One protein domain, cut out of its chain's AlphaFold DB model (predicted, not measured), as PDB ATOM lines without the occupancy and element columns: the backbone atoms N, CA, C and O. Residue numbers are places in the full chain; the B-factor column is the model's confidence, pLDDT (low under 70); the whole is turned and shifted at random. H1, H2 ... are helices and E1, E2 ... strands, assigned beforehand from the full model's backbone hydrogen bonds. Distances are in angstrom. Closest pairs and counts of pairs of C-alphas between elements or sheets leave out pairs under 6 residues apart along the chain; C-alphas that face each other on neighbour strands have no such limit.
ATOM      1  N   VAL A 116     -14.097  37.617  16.679       83.50
ATOM      2  CA  VAL A 116     -14.220  36.163  16.605       83.50
ATOM      3  C   VAL A 116     -13.263  35.527  15.594       83.50
ATOM      4  O   VAL A 116     -12.645  34.521  15.914       83.50
ATOM      5  N   ALA A 117     -13.093  36.094  14.394       85.75
ATOM      6  CA  ALA A 117     -12.143  35.567  13.411       85.75
ATOM      7  C   ALA A 117     -10.694  35.681  13.915       85.75
ATOM      8  O   ALA A 117      -9.918  34.728  13.816       85.75
ATOM      9  N   ALA A 118     -10.354  36.818  14.527       85.50
ATOM     10  CA  ALA A 118      -9.051  37.013  15.155       85.50
ATOM     11  C   ALA A 118      -8.842  36.047  16.333       85.50
ATOM     12  O   ALA A 118      -7.792  35.414  16.428       85.50
ATOM     13  N   GLU A 119      -9.847  35.872  17.196       90.31
ATOM     14  CA  GLU A 119      -9.774  34.933  18.320       90.31
ATOM     15  C   GLU A 119      -9.645  33.482  17.841       90.31
ATOM     16  O   GLU A 119      -8.865  32.715  18.403       90.31
ATOM     17  N   LEU A 120     -10.340  33.111  16.762       92.50
ATOM     18  CA  LEU A 120     -10.242  31.787  16.153       92.50
ATOM     19  C   LEU A 120      -8.825  31.516  15.634       92.50
ATOM     20  O   LEU A 120      -8.247  30.466  15.932       92.50
ATOM     21  N   ALA A 121      -8.241  32.481  14.917       92.44
ATOM     22  CA  ALA A 121      -6.854  32.411  14.463       92.44
ATOM     23  C   ALA A 121      -5.881  32.283  15.646       92.44
ATOM     24  O   ALA A 121      -5.005  31.418  15.639       92.44
ATOM     25  N   VAL A 122      -6.061  33.098  16.692       91.56
ATOM     26  CA  VAL A 122      -5.238  33.057  17.909       91.56
ATOM     27  C   VAL A 122      -5.355  31.708  18.616       91.56
ATOM     28  O   VAL A 122      -4.331  31.147  19.010       91.56
ATOM     29  N   CYS A 123      -6.561  31.153  18.750       92.56
ATOM     30  CA  CYS A 123      -6.783  29.840  19.353       92.56
ATOM     31  C   CYS A 123      -6.037  28.744  18.587       92.56
ATOM     32  O   CYS A 123      -5.296  27.974  19.202       92.56
ATOM     33  N   ALA A 124      -6.168  28.722  17.259       94.62
ATOM     34  CA  ALA A 124      -5.511  27.734  16.412       94.62
ATOM     35  C   ALA A 124      -3.979  27.857  16.452       94.62
ATOM     36  O   ALA A 124      -3.285  26.857  16.638       94.62
ATOM     37  N   VAL A 125      -3.436  29.076  16.346       94.62
ATOM     38  CA  VAL A 125      -1.985  29.327  16.394       94.62
ATOM     39  C   VAL A 125      -1.407  28.974  17.763       94.62
ATOM     40  O   VAL A 125      -0.372  28.311  17.841       94.62
ATOM     41  N   ARG A 126      -2.076  29.379  18.852       93.94
ATOM     42  CA  ARG A 126      -1.640  29.092  20.226       93.94
ATOM     43  C   ARG A 126      -1.599  27.594  20.497       93.94
ATOM     44  O   ARG A 126      -0.632  27.115  21.077       93.94
ATOM     45  N   ASP A 127      -2.634  26.871  20.088       94.44
ATOM     46  CA  ASP A 127      -2.710  25.418  20.253       94.44
ATOM     47  C   ASP A 127      -1.687  24.674  19.385       94.44
ATOM     48  O   ASP A 127      -1.184  23.624  19.769       94.44
ATOM     49  N   SER A 128      -1.333  25.256  18.240       93.69
ATOM     50  CA  SER A 128      -0.359  24.699  17.301       93.69
ATOM     51  C   SER A 128       1.101  24.931  17.697       93.69
ATOM     52  O   SER A 128       2.009  24.373  17.074       93.69
ATOM     53  N   ALA A 129       1.365  25.754  18.714       90.38
ATOM     54  CA  ALA A 129       2.717  26.089  19.135       90.38
ATOM     55  C   ALA A 129       3.439  24.864  19.725       90.38
ATOM     56  O   ALA A 129       3.182  24.446  20.851       90.38
ATOM     57  N   GLY A 130       4.388  24.308  18.964       85.38
ATOM     58  CA  GLY A 130       5.193  23.153  19.380       85.38
ATOM     59  C   GLY A 130       4.509  21.792  19.211       85.38
ATOM     60  O   GLY A 130       5.090  20.783  19.610       85.38
ATOM     61  N   ALA A 131       3.316  21.755  18.612       92.06
ATOM     62  CA  ALA A 131       2.580  20.534  18.303       92.06
ATOM     63  C   ALA A 131       2.873  20.029  16.874       92.06
ATOM     64  O   ALA A 131       3.336  20.780  16.010       92.06
ATOM     65  N   GLY A 132       2.636  18.738  16.632       89.00
ATOM     66  CA  GLY A 132       2.718  18.135  15.300       89.00
ATOM     67  C   GLY A 132       1.363  18.215  14.608       89.00
ATOM     68  O   GLY A 132       0.401  17.682  15.142       89.00
ATOM     69  N   GLY A 133       1.300  18.861  13.438       90.88
ATOM     70  CA  GLY A 133       0.037  19.159  12.757       90.88
ATOM     71  C   GLY A 133      -0.839  17.932  12.495       90.88
ATOM     72  O   GLY A 133      -0.360  16.890  12.047       90.88
ATOM     73  N   GLU A 134      -2.141  18.097  12.721       94.38
ATOM     74  CA  GLU A 134      -3.183  17.086  12.535       94.38
ATOM     75  C   GLU A 134      -4.133  17.501  11.396       94.38
ATOM     76  O   GLU A 134      -5.263  17.922  11.648       94.38
ATOM     77  N   PRO A 135      -3.717  17.388  10.120       93.00
ATOM     78  CA  PRO A 135      -4.435  17.970   8.982       93.00
ATOM     79  C   PRO A 135      -5.881  17.489   8.815       93.00
ATOM     80  O   PRO A 135      -6.680  18.211   8.240       93.00
ATOM     81  N   GLY A 136      -6.241  16.297   9.296       94.12
ATOM     82  CA  GLY A 136      -7.595  15.747   9.155       94.12
ATOM     83  C   GLY A 136      -8.525  16.004  10.345       94.12
ATOM     84  O   GLY A 136      -9.674  15.570  10.320       94.12
ATOM     85  N   SER A 137      -8.052  16.654  11.413       94.44
ATOM     86  CA  SER A 137      -8.795  16.709  12.676       94.44
ATOM     87  C   SER A 137      -9.856  17.812  12.672       94.44
ATOM     88  O   SER A 137      -9.580  18.970  12.992       94.44
ATOM     89  N   VAL A 138     -11.101  17.458  12.347       94.44
ATOM     90  CA  VAL A 138     -12.243  18.387  12.454       94.44
ATOM     91  C   VAL A 138     -12.507  18.776  13.912       94.44
ATOM     92  O   VAL A 138     -12.860  19.918  14.200       94.44
ATOM     93  N   GLY A 139     -12.281  17.852  14.853       93.06
ATOM     94  CA  GLY A 139     -12.516  18.082  16.280       93.06
ATOM     95  C   GLY A 139     -11.696  19.240  16.858       93.06
ATOM     96  O   GLY A 139     -12.210  20.007  17.668       93.06
ATOM     97  N   ASN A 140     -10.451  19.416  16.406       94.06
ATOM     98  CA  ASN A 140      -9.623  20.556  16.805       94.06
ATOM     99  C   ASN A 140     -10.194  21.882  16.300       94.06
ATOM    100  O   ASN A 140     -10.295  22.830  17.072       94.06
ATOM    101  N   VAL A 141     -10.615  21.932  15.034       94.38
ATOM    102  CA  VAL A 141     -11.192  23.143  14.436       94.38
ATOM    103  C   VAL A 141     -12.500  23.520  15.121       94.38
ATOM    104  O   VAL A 141     -12.654  24.668  15.525       94.38
ATOM    105  N   LEU A 142     -13.394  22.556  15.359       92.94
ATOM    106  CA  LEU A 142     -14.629  22.795  16.113       92.94
ATOM    107  C   LEU A 142     -14.353  23.275  17.541       92.94
ATOM    108  O   LEU A 142     -15.022  24.186  18.020       92.94
ATOM    109  N   ARG A 143     -13.332  22.724  18.207       92.38
ATOM    110  CA  ARG A 143     -12.899  23.205  19.523       92.38
ATOM    111  C   ARG A 143     -12.394  24.647  19.462       92.38
ATOM    112  O   ARG A 143     -12.688  25.417  20.371       92.38
ATOM    113  N   TYR A 144     -11.635  25.032  18.434       93.25
ATOM    114  CA  TYR A 144     -11.207  26.426  18.276       93.25
ATOM    115  C   TYR A 144     -12.403  27.349  18.038       93.25
ATOM    116  O   TYR A 144     -12.455  28.428  18.620       93.25
ATOM    117  N   MET A 145     -13.372  26.912  17.230       91.56
ATOM    118  CA  MET A 145     -14.611  27.649  16.976       91.56
ATOM    119  C   MET A 145     -15.397  27.868  18.274       91.56
ATOM    120  O   MET A 145     -15.733  29.007  18.591       91.56
ATOM    121  N   GLU A 146     -15.581  26.820  19.079       90.12
ATOM    122  CA  GLU A 146     -16.225  26.908  20.395       90.12
ATOM    123  C   GLU A 146     -15.475  27.872  21.335       90.12
ATOM    124  O   GLU A 146     -16.090  28.712  21.992       90.12
ATOM    125  N   GLN A 147     -14.138  27.810  21.371       90.44
ATOM    126  CA  GLN A 147     -13.313  28.720  22.181       90.44
ATOM    127  C   GLN A 147     -13.406  30.181  21.725       90.44
ATOM    128  O   GLN A 147     -13.385  31.078  22.565       90.44
ATOM    129  N   ALA A 148     -13.535  30.415  20.418       88.50
ATOM    130  CA  ALA A 148     -13.712  31.743  19.838       88.50
ATOM    131  C   ALA A 148     -15.132  32.308  20.040       88.50
ATOM    132  O   ALA A 148     -15.406  33.435  19.631       88.50
ATOM    133  N   GLY A 149     -16.035  31.549  20.671       85.06
ATOM    134  CA  GLY A 149     -17.420  31.957  20.897       85.06
ATOM    135  C   GLY A 149     -18.318  31.786  19.673       85.06
ATOM    136  O   GLY A 149     -19.434  32.303  19.670       85.06
ATOM    137  N   LEU A 150     -17.860  31.057  18.649       82.19
ATOM    138  CA  LEU A 150     -18.755  30.524  17.628       82.19
ATOM    139  C   LEU A 150     -19.613  29.418  18.259       82.19
ATOM    140  O   LEU A 150     -19.243  28.820  19.269       82.19
ATOM    141  N   ALA A 151     -20.799  29.215  17.690       66.44
ATOM    142  CA  ALA A 151     -21.884  28.429  18.268       66.44
ATOM    143  C   ALA A 151     -21.491  27.019  18.780       66.44
ATOM    144  O   ALA A 151     -20.501  26.423  18.362       66.44
ATOM    145  N   GLY A 152     -22.294  26.528  19.738       63.41
ATOM    146  CA  GLY A 152     -22.008  25.382  20.614       63.41
ATOM    147  C   GLY A 152     -21.943  24.001  19.939       63.41
ATOM    148  O   GLY A 152     -21.998  23.904  18.717       63.41
ATOM    149  N   PRO A 153     -21.830  22.908  20.726       56.97
ATOM    150  CA  PRO A 153     -21.401  21.593  20.248       56.97
ATOM    151  C   PRO A 153     -22.304  21.076  19.125       56.97
ATOM    152  O   PRO A 153     -23.416  20.600  19.361       56.97
ATOM    153  N   GLY A 154     -21.805  21.201  17.898       66.06
ATOM    154  CA  GLY A 154     -22.465  20.732  16.694       66.06
ATOM    155  C   GLY A 154     -22.399  19.209  16.540       66.06
ATOM    156  O   GLY A 154     -22.008  18.481  17.464       66.06
ATOM    157  N   PRO A 155     -22.777  18.700  15.357       76.44
ATOM    158  CA  PRO A 155     -22.598  17.295  15.023       76.44
ATOM    159  C   PRO A 155     -21.121  16.901  15.147       76.44
ATOM    160  O   PRO A 155     -20.218  17.718  14.970       76.44
ATOM    161  N   ARG A 156     -20.868  15.626  15.446       85.62
ATOM    162  CA  ARG A 156     -19.517  15.071  15.344       85.62
ATOM    163  C   ARG A 156     -19.278  14.639  13.906       85.62
ATOM    164  O   ARG A 156     -20.149  14.011  13.313       85.62
ATOM    165  N   PHE A 157     -18.095  14.953  13.401       92.06
ATOM    166  CA  PHE A 157     -17.639  14.559  12.076       92.06
ATOM    167  C   PHE A 157     -16.351  13.764  12.234       92.06
ATOM    168  O   PHE A 157     -15.467  14.170  12.993       92.06
ATOM    169  N   ASP A 158     -16.263  12.641  11.531       90.19
ATOM    170  CA  ASP A 158     -15.089  11.767  11.590       90.19
ATOM    171  C   ASP A 158     -13.954  12.265  10.682       90.19
ATOM    172  O   ASP A 158     -12.786  11.961  10.928       90.19
ATOM    173  N   ASP A 159     -14.285  13.043   9.647       93.44
ATOM    174  CA  ASP A 159     -13.336  13.531   8.649       93.44
ATOM    175  C   ASP A 159     -13.746  14.900   8.055       93.44
ATOM    176  O   ASP A 159     -14.901  15.333   8.198       93.44
ATOM    177  N   PRO A 160     -12.811  15.611   7.389       95.06
ATOM    178  CA  PRO A 160     -13.090  16.907   6.772       95.06
ATOM    179  C   PRO A 160     -14.132  16.862   5.654       95.06
ATOM    180  O   PRO A 160     -14.839  17.849   5.462       95.06
ATOM    181  N   ALA A 161     -14.258  15.746   4.932       94.94
ATOM    182  CA  ALA A 161     -15.208  15.596   3.834       94.94
ATOM    183  C   ALA A 161     -16.654  15.657   4.337       94.94
ATOM    184  O   ALA A 161     -17.483  16.366   3.768       94.94
ATOM    185  N   GLN A 162     -16.950  14.954   5.433       94.94
ATOM    186  CA  GLN A 162     -18.264  14.967   6.073       94.94
ATOM    187  C   GLN A 162     -18.623  16.357   6.595       94.94
ATOM    188  O   GLN A 162     -19.757  16.804   6.421       94.94
ATOM    189  N   PHE A 163     -17.659  17.052   7.201       94.44
ATOM    190  CA  PHE A 163     -17.863  18.421   7.668       94.44
ATOM    191  C   PHE A 163     -18.117  19.389   6.504       94.44
ATOM    192  O   PHE A 163     -19.073  20.162   6.551       94.44
ATOM    193  N   ASN A 164     -17.320  19.293   5.433       94.44
ATOM    194  CA  ASN A 164     -17.480  20.094   4.219       94.44
ATOM    195  C   ASN A 164     -18.862  19.867   3.593       94.44
ATOM    196  O   ASN A 164     -19.600  20.818   3.379       94.44
ATOM    197  N   ALA A 165     -19.256  18.608   3.386       92.25
ATOM    198  CA  ALA A 165     -20.547  18.252   2.800       92.25
ATOM    199  C   ALA A 165     -21.744  18.697   3.659       92.25
ATOM    200  O   ALA A 165     -22.808  19.005   3.128       92.25
ATOM    201  N   TRP A 166     -21.587  18.734   4.985       93.31
ATOM    202  CA  TRP A 166     -22.615  19.256   5.881       93.31
ATOM    203  C   TRP A 166     -22.766  20.782   5.762       93.31
ATOM    204  O   TRP A 166     -23.887  21.283   5.852       93.31
ATOM    205  N   LEU A 167     -21.681  21.521   5.520       88.81
ATOM    206  CA  LEU A 167     -21.717  22.975   5.327       88.81
ATOM    207  C   LEU A 167     -22.080  23.403   3.897       88.81
ATOM    208  O   LEU A 167     -22.731  24.434   3.725       88.81
ATOM    209  N   GLU A 168     -21.641  22.660   2.882       82.75
ATOM    210  CA  GLU A 168     -21.692  23.027   1.460       82.75
ATOM    211  C   GLU A 168     -23.114  23.417   1.028       82.75
ATOM    212  O   GLU A 168     -24.050  22.616   1.064       82.75
ATOM    213  N   GLY A 169     -23.295  24.691   0.657       67.69
ATOM    214  CA  GLY A 169     -24.585  25.227   0.215       67.69
ATOM    215  C   GLY A 169     -25.717  25.247   1.257       67.69
ATOM    216  O   GLY A 169     -26.818  25.687   0.921       67.69
ATOM    217  N   ASN A 170     -25.487  24.821   2.506       78.19
ATOM    218  CA  ASN A 170     -26.509  24.778   3.552       78.19
ATOM    219  C   ASN A 170     -26.362  25.948   4.539       78.19
ATOM    220  O   ASN A 170     -25.565  25.912   5.477       78.19
ATOM    221  N   ALA A 171     -27.173  26.987   4.338       73.19
ATOM    222  CA  ALA A 171     -27.124  28.209   5.139       73.19
ATOM    223  C   ALA A 171     -27.479  27.995   6.622       73.19
ATOM    224  O   ALA A 171     -26.900  28.666   7.474       73.19
ATOM    225  N   ASP A 172     -28.387  27.068   6.938       76.44
ATOM    226  CA  ASP A 172     -28.791  26.794   8.323       76.44
ATOM    227  C   ASP A 172     -27.645  26.138   9.098       76.44
ATOM    228  O   ASP A 172     -27.340  26.535  10.224       76.44
ATOM    229  N   ASN A 173     -26.946  25.191   8.468       83.75
ATOM    230  CA  ASN A 173     -25.778  24.540   9.053       83.75
ATOM    231  C   ASN A 173     -24.623  25.531   9.240       83.75
ATOM    232  O   ASN A 173     -24.051  25.610  10.326       83.75
ATOM    233  N   GLN A 174     -24.336  26.350   8.225       85.19
ATOM    234  CA  GLN A 174     -23.333  27.416   8.300       85.19
ATOM    235  C   GLN A 174     -23.638  28.415   9.432       85.19
ATOM    236  O   GLN A 174     -22.774  28.691  10.267       85.19
ATOM    237  N   ALA A 175     -24.890  28.876   9.534       80.62
ATOM    238  CA  ALA A 175     -25.338  29.755  10.612       80.62
ATOM    239  C   ALA A 175     -25.240  29.083  11.990       80.62
ATOM    240  O   ALA A 175     -24.851  29.733  12.960       80.62
ATOM    241  N   SER A 176     -25.528  27.780  12.078       81.94
ATOM    242  CA  SER A 176     -25.472  27.024  13.334       81.94
ATOM    243  C   SER A 176     -24.066  26.871  13.919       81.94
ATOM    244  O   SER A 176     -23.960  26.545  15.095       81.94
ATOM    245  N   VAL A 177     -23.010  27.130  13.136       86.00
ATOM    246  CA  VAL A 177     -21.608  27.195  13.599       86.00
ATOM    247  C   VAL A 177     -20.979  28.580  13.379       86.00
ATOM    248  O   VAL A 177     -19.772  28.748  13.527       86.00
ATOM    249  N   GLY A 178     -21.791  29.587  13.040       84.06
ATOM    250  CA  GLY A 178     -21.377  30.989  12.924       84.06
ATOM    251  C   GLY A 178     -20.426  31.309  11.762       84.06
ATOM    252  O   GLY A 178     -19.712  32.314  11.812       84.06
ATOM    253  N   VAL A 179     -20.411  30.492  10.705       87.12
ATOM    254  CA  VAL A 179     -19.577  30.715   9.511       87.12
ATOM    255  C   VAL A 179     -20.427  30.974   8.272       87.12
ATOM    256  O   VAL A 179     -21.629  30.732   8.268       87.12
ATOM    257  N   ILE A 180     -19.801  31.470   7.208       84.81
ATOM    258  CA  ILE A 180     -20.390  31.599   5.873       84.81
ATOM    259  C   ILE A 180     -19.386  31.098   4.842       84.81
ATOM    260  O   ILE A 180     -18.212  31.458   4.886       84.81
ATOM    261  N   GLU A 181     -19.851  30.311   3.881       84.25
ATOM    262  CA  GLU A 181     -19.072  29.928   2.706       84.25
ATOM    263  C   GLU A 181     -18.798  31.151   1.824       84.25
ATOM    264  O   GLU A 181     -19.711  31.757   1.259       84.25
ATOM    265  N   VAL A 182     -17.526  31.529   1.716       85.06
ATOM    266  CA  VAL A 182     -17.080  32.656   0.879       85.06
ATOM    267  C   VAL A 182     -16.437  32.189  -0.421       85.06
ATOM    268  O   VAL A 182     -16.342  32.963  -1.372       85.06
ATOM    269  N   TYR A 183     -16.018  30.924  -0.476       85.50
ATOM    270  CA  TYR A 183     -15.494  30.296  -1.678       85.50
ATOM    271  C   TYR A 183     -15.656  28.775  -1.620       85.50
ATOM    272  O   TYR A 183     -15.384  28.163  -0.591       85.50
ATOM    273  N   SER A 184     -16.023  28.180  -2.751       86.44
ATOM    274  CA  SER A 184     -15.924  26.744  -3.007       86.44
ATOM    275  C   SER A 184     -15.597  26.546  -4.481       86.44
ATOM    276  O   SER A 184     -16.269  27.092  -5.360       86.44
ATOM    277  N   GLY A 185     -14.511  25.836  -4.769       82.94
ATOM    278  CA  GLY A 185     -14.047  25.653  -6.139       82.94
ATOM    279  C   GLY A 185     -12.664  25.029  -6.227       82.94
ATOM    280  O   GLY A 185     -12.122  24.541  -5.243       82.94
ATOM    281  N   THR A 186     -12.092  25.027  -7.427       83.19
ATOM    282  CA  THR A 186     -10.744  24.500  -7.656       83.19
ATOM    283  C   THR A 186      -9.717  25.627  -7.624       83.19
ATOM    284  O   THR A 186      -9.817  26.565  -8.415       83.19
ATOM    285  N   ALA A 187      -8.691  25.489  -6.784       79.81
ATOM    286  CA  ALA A 187      -7.563  26.414  -6.687       79.81
ATOM    287  C   ALA A 187      -6.232  25.668  -6.884       79.81
ATOM    288  O   ALA A 187      -6.155  24.465  -6.622       79.81
ATOM    289  N   ARG A 188      -5.188  26.351  -7.381       80.06
ATOM    290  CA  ARG A 188      -3.824  25.785  -7.478       80.06
ATOM    291  C   ARG A 188      -2.912  26.263  -6.356       80.06
ATOM    292  O   ARG A 188      -1.883  25.640  -6.127       80.06
ATOM    293  N   ASP A 189      -3.304  27.340  -5.689       82.94
ATOM    294  CA  ASP A 189      -2.717  27.896  -4.477       82.94
ATOM    295  C   ASP A 189      -3.845  28.577  -3.675       82.94
ATOM    296  O   ASP A 189      -4.837  29.025  -4.254       82.94
ATOM    297  N   LEU A 190      -3.714  28.706  -2.352       82.62
ATOM    298  CA  LEU A 190      -4.676  29.467  -1.538       82.62
ATOM    299  C   LEU A 190      -4.749  30.952  -1.942       82.62
ATOM    300  O   LEU A 190      -5.759  31.611  -1.701       82.62
ATOM    301  N   ARG A 191      -3.711  31.480  -2.599       79.50
ATOM    302  CA  ARG A 191      -3.683  32.819  -3.206       79.50
ATOM    303  C   ARG A 191      -4.586  32.950  -4.431       79.50
ATOM    304  O   ARG A 191      -4.960  34.070  -4.772       79.50
ATOM    305  N   ASP A 192      -4.947  31.838  -5.072       76.38
ATOM    306  CA  ASP A 192      -5.868  31.837  -6.213       76.38
ATOM    307  C   ASP A 192      -7.331  31.961  -5.772       76.38
ATOM    308  O   ASP A 192      -8.206  32.205  -6.606       76.38
ATOM    309  N   VAL A 193      -7.615  31.799  -4.473       76.25
ATOM    310  CA  VAL A 193      -8.953  31.995  -3.914       76.25
ATOM    311  C   VAL A 193      -9.362  33.460  -4.122       76.25
ATOM    312  O   VAL A 193      -8.718  34.365  -3.580       76.25
ATOM    313  N   PRO A 194     -10.438  33.743  -4.880       66.12
ATOM    314  CA  PRO A 194     -10.928  35.100  -5.080       66.12
ATOM    315  C   PRO A 194     -11.245  35.783  -3.744       66.12
ATOM    316  O   PRO A 194     -12.003  35.266  -2.931       66.12
ATOM    317  N   GLY A 195     -10.659  36.961  -3.516       67.50
ATOM    318  CA  GLY A 195     -10.806  37.699  -2.253       67.50
ATOM    319  C   GLY A 195      -9.868  37.245  -1.124       67.50
ATOM    320  O   GLY A 195      -9.847  37.903  -0.078       67.50
ATOM    321  N   GLY A 196      -9.073  36.198  -1.366       78.44
ATOM    322  CA  GLY A 196      -8.027  35.686  -0.487       78.44
ATOM    323  C   GLY A 196      -8.537  34.950   0.752       78.44
ATOM    324  O   GLY A 196      -9.638  35.200   1.256       78.44
ATOM    325  N   VAL A 197      -7.680  34.069   1.267       85.25
ATOM    326  CA  VAL A 197      -7.816  33.464   2.597       85.25
ATOM    327  C   VAL A 197      -7.302  34.451   3.647       85.25
ATOM    328  O   VAL A 197      -6.244  35.058   3.469       85.25
ATOM    329  N   ARG A 198      -8.056  34.631   4.732       87.75
ATOM    330  CA  ARG A 198      -7.774  35.578   5.820       87.75
ATOM    331  C   ARG A 198      -7.583  34.861   7.148       87.75
ATOM    332  O   ARG A 198      -8.064  33.746   7.323       87.75
ATOM    333  N   GLY A 199      -6.930  35.536   8.093       89.06
ATOM    334  CA  GLY A 199      -6.851  35.078   9.477       89.06
ATOM    335  C   GLY A 199      -8.240  34.759  10.034       89.06
ATOM    336  O   GLY A 199      -9.152  35.582   9.949       89.06
ATOM    337  N   GLY A 200      -8.402  33.547  10.557       90.75
ATOM    338  CA  GLY A 200      -9.653  33.030  11.101       90.75
ATOM    339  C   GLY A 200     -10.533  32.298  10.090       90.75
ATOM    340  O   GLY A 200     -11.522  31.699  10.499       90.75
ATOM    341  N   ASP A 201     -10.203  32.293   8.798       93.19
ATOM    342  CA  ASP A 201     -10.947  31.482   7.833       93.19
ATOM    343  C   ASP A 201     -10.718  29.987   8.113       93.19
ATOM    344  O   ASP A 201      -9.585  29.539   8.309       93.19
ATOM    345  N   VAL A 202     -11.793  29.200   8.090       94.81
ATOM    346  CA  VAL A 202     -11.728  27.737   8.090       94.81
ATOM    347  C   VAL A 202     -11.581  27.279   6.646       94.81
ATOM    348  O   VAL A 202     -12.434  27.554   5.803       94.81
ATOM    349  N   VAL A 203     -10.488  26.580   6.359       96.12
ATOM    350  CA  VAL A 203     -10.131  26.141   5.011       96.12
ATOM    351  C   VAL A 203     -10.127  24.626   4.962       96.12
ATOM    352  O   VAL A 203      -9.480  23.982   5.790       96.12
ATOM    353  N   ILE A 204     -10.816  24.069   3.969       95.62
ATOM    354  CA  ILE A 204     -10.811  22.638   3.661       95.62
ATOM    355  C   ILE A 204     -10.206  22.451   2.273       95.62
ATOM    356  O   ILE A 204     -10.646  23.090   1.316       95.62
ATOM    357  N   VAL A 205      -9.206  21.579   2.153       94.44
ATOM    358  CA  VAL A 205      -8.533  21.251   0.889       94.44
ATOM    359  C   VAL A 205      -8.678  19.765   0.587       94.44
ATOM    360  O   VAL A 205      -8.392  18.913   1.432       94.44
ATOM    361  N   ALA A 206      -9.101  19.472  -0.645       87.69
ATOM    362  CA  ALA A 206      -9.252  18.135  -1.217       87.69
ATOM    363  C   ALA A 206     -10.044  17.159  -0.326       87.69
ATOM    364  O   ALA A 206      -9.831  15.953  -0.390       87.69
ATOM    365  N   ASP A 207     -10.925  17.695   0.525       85.56
ATOM    366  CA  ASP A 207     -11.738  16.960   1.497       85.56
ATOM    367  C   ASP A 207     -10.936  16.132   2.531       85.56
ATOM    368  O   ASP A 207     -11.507  15.350   3.287       85.56
ATOM    369  N   SER A 208      -9.615  16.323   2.613       91.25
ATOM    370  CA  SER A 208      -8.720  15.572   3.510       91.25
ATOM    371  C   SER A 208      -7.919  16.448   4.467       91.25
ATOM    372  O   SER A 208      -7.418  15.955   5.477       91.25
ATOM    373  N   VAL A 209      -7.765  17.732   4.144       95.06
ATOM    374  CA  VAL A 209      -7.058  18.707   4.973       95.06
ATOM    375  C   VAL A 209      -8.055  19.753   5.443       95.06
ATOM    376  O   VAL A 209      -8.789  20.304   4.631       95.06
ATOM    377  N   ILE A 210      -8.061  20.049   6.736       96.38
ATOM    378  CA  ILE A 210      -8.801  21.141   7.353       96.38
ATOM    379  C   ILE A 210      -7.891  21.904   8.310       96.38
ATOM    380  O   ILE A 210      -7.124  21.314   9.075       96.38
ATOM    381  N   GLY A 211      -7.997  23.226   8.298       96.44
ATOM    382  CA  GLY A 211      -7.312  24.070   9.263       96.44
ATOM    383  C   GLY A 211      -7.899  25.467   9.331       96.44
ATOM    384  O   GLY A 211      -8.690  25.875   8.482       96.44
ATOM    385  N   VAL A 212      -7.483  26.200  10.357       96.44
ATOM    386  CA  VAL A 212      -7.768  27.628  10.497       96.44
ATOM    387  C   VAL A 212      -6.585  28.404   9.937       96.44
ATOM    388  O   VAL A 212      -5.435  28.132  10.285       96.44
ATOM    389  N   ALA A 213      -6.856  29.372   9.072       95.12
ATOM    390  CA  ALA A 213      -5.835  30.264   8.558       95.12
ATOM    391  C   ALA A 213      -5.369  31.244   9.644       95.12
ATOM    392  O   ALA A 213      -6.178  31.889  10.307       95.12
ATOM    393  N   GLY A 214      -4.058  31.373   9.826       90.00
ATOM    394  CA  GLY A 214      -3.470  32.466  10.599       90.00
ATOM    395  C   GLY A 214      -3.251  33.712   9.739       90.00
ATOM    396  O   GLY A 214      -3.320  33.662   8.509       90.00
ATOM    397  N   ASP A 215      -2.896  34.828  10.374       82.94
ATOM    398  CA  ASP A 215      -2.630  36.103   9.682       82.94
ATOM    399  C   ASP A 215      -1.455  36.035   8.695       82.94
ATOM    400  O   ASP A 215      -1.326  36.858   7.791       82.94
ATOM    401  N   ASN A 216      -0.588  35.033   8.843       77.88
ATOM    402  CA  ASN A 216       0.528  34.774   7.943       77.88
ATOM    403  C   ASN A 216       0.153  33.906   6.724       77.88
ATOM    404  O   ASN A 216       1.043  33.495   5.979       77.88
ATOM    405  N   GLY A 217      -1.136  33.602   6.531       77.81
ATOM    406  CA  GLY A 217      -1.646  32.796   5.418       77.81
ATOM    407  C   GLY A 217      -1.340  31.299   5.526       77.81
ATOM    408  O   GLY A 217      -1.566  30.561   4.570       77.81
ATOM    409  N   GLN A 218      -0.809  30.847   6.664       90.38
ATOM    410  CA  GLN A 218      -0.581  29.433   6.946       90.38
ATOM    411  C   GLN A 218      -1.809  28.796   7.596       90.38
ATOM    412  O   GLN A 218      -2.568  29.482   8.281       90.38
ATOM    413  N   LEU A 219      -1.982  27.486   7.409       94.88
ATOM    414  CA  LEU A 219      -3.058  26.725   8.039       94.88
ATOM    415  C   LEU A 219      -2.577  26.062   9.329       94.88
ATOM    416  O   LEU A 219      -1.480  25.505   9.387       94.88
ATOM    417  N   TYR A 220      -3.432  26.098  10.344       96.75
ATOM    418  CA  TYR A 220      -3.164  25.558  11.669       96.75
ATOM    419  C   TYR A 220      -4.256  24.572  12.079       96.75
ATOM    420  O   TYR A 220      -5.450  24.872  11.995       96.75
ATOM    421  N   ASN A 221      -3.830  23.400  12.535       96.31
ATOM    422  CA  ASN A 221      -4.676  22.379  13.140       96.31
ATOM    423  C   ASN A 221      -3.806  21.514  14.061       96.31
ATOM    424  O   ASN A 221      -3.125  20.604  13.594       96.31
ATOM    425  N   HIS A 222      -3.758  21.866  15.348       95.69
ATOM    426  CA  HIS A 222      -2.858  21.279  16.350       95.69
ATOM    427  C   HIS A 222      -1.394  21.180  15.884       95.69
ATOM    428  O   HIS A 222      -0.689  20.202  16.093       95.69
ATOM    429  N   GLY A 223      -0.933  22.215  15.195       95.00
ATOM    430  CA  GLY A 223       0.364  22.295  14.541       95.00
ATOM    431  C   GLY A 223       0.220  22.972  13.183       95.00
ATOM    432  O   GLY A 223      -0.888  23.202  12.692       95.00
ATOM    433  N   LEU A 224       1.353  23.314  12.574       94.19
ATOM    434  CA  LEU A 224       1.366  23.834  11.211       94.19
ATOM    435  C   LEU A 224       0.940  22.728  10.239       94.19
ATOM    436  O   LEU A 224       1.490  21.626  10.267       94.19
ATOM    437  N   VAL A 225      -0.011  23.045   9.367       93.00
ATOM    438  CA  VAL A 225      -0.535  22.137   8.352       93.00
ATOM    439  C   VAL A 225      -0.058  22.589   6.978       93.00
ATOM    440  O   VAL A 225      -0.244  23.744   6.591       93.00
ATOM    441  N   ASP A 226       0.544  21.668   6.225       90.12
ATOM    442  CA  ASP A 226       0.691  21.854   4.783       90.12
ATOM    443  C   ASP A 226      -0.707  21.788   4.164       90.12
ATOM    444  O   ASP A 226      -1.411  20.788   4.313       90.12
ATOM    445  N   SER A 227      -1.115  22.859   3.482       80.38
ATOM    446  CA  SER A 227      -2.417  22.918   2.823       80.38
ATOM    447  C   SER A 227      -2.560  21.845   1.744       80.38
ATOM    448  O   SER A 227      -3.678  21.542   1.345       80.38
ATOM    449  N   GLY A 228      -1.450  21.266   1.267       70.56
ATOM    450  CA  GLY A 228      -1.459  20.194   0.277       70.56
ATOM    451  C   GLY A 228      -1.877  20.662  -1.118       70.56
ATOM    452  O   GLY A 228      -2.001  19.840  -2.027       70.56
ATOM    453  N   VAL A 229      -2.072  21.973  -1.311       75.06
ATOM    454  CA  VAL A 229      -2.411  22.573  -2.605       75.06
ATOM    455  C   VAL A 229      -1.142  22.637  -3.465       75.06
ATOM    456  O   VAL A 229      -0.518  23.679  -3.622       75.06
ATOM    457  N   HIS A 230      -0.745  21.492  -4.019       75.62
ATOM    458  CA  HIS A 230       0.410  21.348  -4.922       75.62
ATOM    459  C   HIS A 230      -0.040  21.186  -6.385       75.62
ATOM    460  O   HIS A 230       0.565  20.460  -7.176       75.62
ATOM    461  N   GLY A 231      -1.161  21.820  -6.738       76.06
ATOM    462  CA  GLY A 231      -1.868  21.644  -8.004       76.06
ATOM    463  C   GLY A 231      -3.379  21.857  -7.854       76.06
ATOM    464  O   GLY A 231      -3.844  22.172  -6.758       76.06
ATOM    465  N   PRO A 232      -4.160  21.697  -8.941       81.25
ATOM    466  CA  PRO A 232      -5.607  21.904  -8.914       81.25
ATOM    467  C   PRO A 232      -6.281  21.006  -7.871       81.25
ATOM    468  O   PRO A 232      -6.337  19.790  -8.047       81.25
ATOM    469  N   SER A 233      -6.796  21.612  -6.806       86.00
ATOM    470  CA  SER A 233      -7.449  20.922  -5.690       86.00
ATOM    471  C   SER A 233      -8.772  21.604  -5.362       86.00
ATOM    472  O   SER A 233      -8.875  22.824  -5.498       86.00
ATOM    473  N   LYS A 234      -9.780  20.836  -4.927       88.31
ATOM    474  CA  LYS A 234     -11.011  21.417  -4.369       88.31
ATOM    475  C   LYS A 234     -10.636  22.163  -3.089       88.31
ATOM    476  O   LYS A 234      -9.955  21.598  -2.237       88.31
ATOM    477  N   VAL A 235     -11.048  23.414  -2.974       91.19
ATOM    478  CA  VAL A 235     -10.836  24.268  -1.810       91.19
ATOM    479  C   VAL A 235     -12.176  24.880  -1.432       91.19
ATOM    480  O   VAL A 235     -12.824  25.515  -2.265       91.19
ATOM    481  N   SER A 236     -12.559  24.702  -0.173       93.38
ATOM    482  CA  SER A 236     -13.687  25.390   0.454       93.38
ATOM    483  C   SER A 236     -13.154  26.340   1.523       93.38
ATOM    484  O   SER A 236     -12.274  25.967   2.303       93.38
ATOM    485  N   VAL A 237     -13.674  27.565   1.561       92.94
ATOM    486  CA  VAL A 237     -13.302  28.588   2.544       92.94
ATOM    487  C   VAL A 237     -14.559  29.098   3.229       92.94
ATOM    488  O   VAL A 237     -15.454  29.662   2.590       92.94
ATOM    489  N   TYR A 238     -14.590  28.932   4.547       92.38
ATOM    490  CA  TYR A 238     -15.662  29.381   5.422       92.38
ATOM    491  C   TYR A 238     -15.146  30.485   6.335       92.38
ATOM    492  O   TYR A 238     -14.166  30.310   7.056       92.38
ATOM    493  N   ARG A 239     -15.816  31.633   6.309       90.50
ATOM    494  CA  ARG A 239     -15.439  32.811   7.085       90.50
ATOM    495  C   ARG A 239     -16.356  32.981   8.293       90.50
ATOM    496  O   ARG A 239     -17.575  32.956   8.107       90.50
ATOM    497  N   PRO A 240     -15.821  33.213   9.502       88.81
ATOM    498  CA  PRO A 240     -16.627  33.587  10.659       88.81
ATOM    499  C   PRO A 240     -17.426  34.864  10.381       88.81
ATOM    500  O   PRO A 240     -16.861  35.885   9.982       88.81
ATOM    501  N   ALA A 241     -18.741  34.808  10.573       70.94
ATOM    502  CA  ALA A 241     -19.646  35.887  10.179       70.94
ATOM    503  C   ALA A 241     -20.359  36.560  11.358       70.94
ATOM    504  O   ALA A 241     -20.709  37.733  11.247       70.94
TER     505      ALA A 241
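AT A GLANCE: This is residues 116 to 241 of the 243 residues of an uncharacterized protein of Amycolatopsis albispora (UniProt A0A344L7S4). A twisted sheet of four strands has H2 and H3 over one face, in two layers, a helix layer on a sheet layer, while H1 slants over the edge strand E3 and H4 sits beside the other edge strand, E1. The long strands E1 and E4 pair as a ribbon, and the shorter hairpin of E2 and E3 continues the sheet beside E4. The printed part has 126 residues, in the order H1 H2 H3 H4 E1 E2 E3 E4; the sheet's order is E1 E4 E2 E3, antiparallel, and the class is mixed, helices and strands. It is compact and rounded, with a radius of gyration of the C-alphas of 12.7 A and spans of 35 by 35 by 26 A.

HOW THE PARTS SIT: Begin with H1, residues 116 to 128, and go on to H2, residues 138 to 147: they touch through residues 120 to 124 of H1 alone, the closest C-alphas being Cys 123 and Tyr 144, 5.7 A apart, at a steep tilt of 55 degrees, opposite ways. H3, residues 160 to 167, and H4, residues 171 to 176, only just touch, with 3 pairs of C-alphas within 8 A, and only at the corner; their closest C-alphas, Leu 167 and Gln 174, are 5.6 A apart. In H1, H2, H3 and H4 every O i to N i+4 pair is within hydrogen-bond range. Next look at E1, residues 179 to 187, and E4, residues 233 to 240, where N 180 and O 239 are 2.8 A apart. E4 and E2, residues 202 to 205, have N 204 and O 236 at 2.9 A. In the hairpin of E2 and E3, residues 209 to 213, N 205 and O 209 are 2.8 A apart. H1 is over E3 at a height over the sheet of 8.3 A; H2 is over E3 too, at 8.9 A, along the strands. H3, at 9.3 A on the same face as H2, is over E4 and only just over E2. H4 is only just at the sheet's level, at 3.7 A. H1 and H3 are apart.

IN THESE COORDINATES: Find C-alpha 116 at (-14.220, 36.163, 16.605); from there H1 runs 18.0 A. H2 spans 14.2 A, H3 10.6 A and H4 8.4 A. E1 starts at (-19.577, 30.715, 9.511) and runs 20.6 A; E2 spans 10.2 A and E3 12.2 A. E4 runs 22.6 A to C-alpha 240 at (-16.627, 33.587, 10.659).

THE WHOLE: The two C-alphas farthest apart, Gly 130 and Asp 172, are 35.9 A apart. The printed part has no cut. The links H2 to H3, E1 to E2 and E3 to E4 are long; in the last, residues 219 to 220 pair antiparallel with residues 212 to 213 of E3. Mean pLDDT of the printed part is 87.0; residues 151 to 154, 169 and 194 to 195 are under 70.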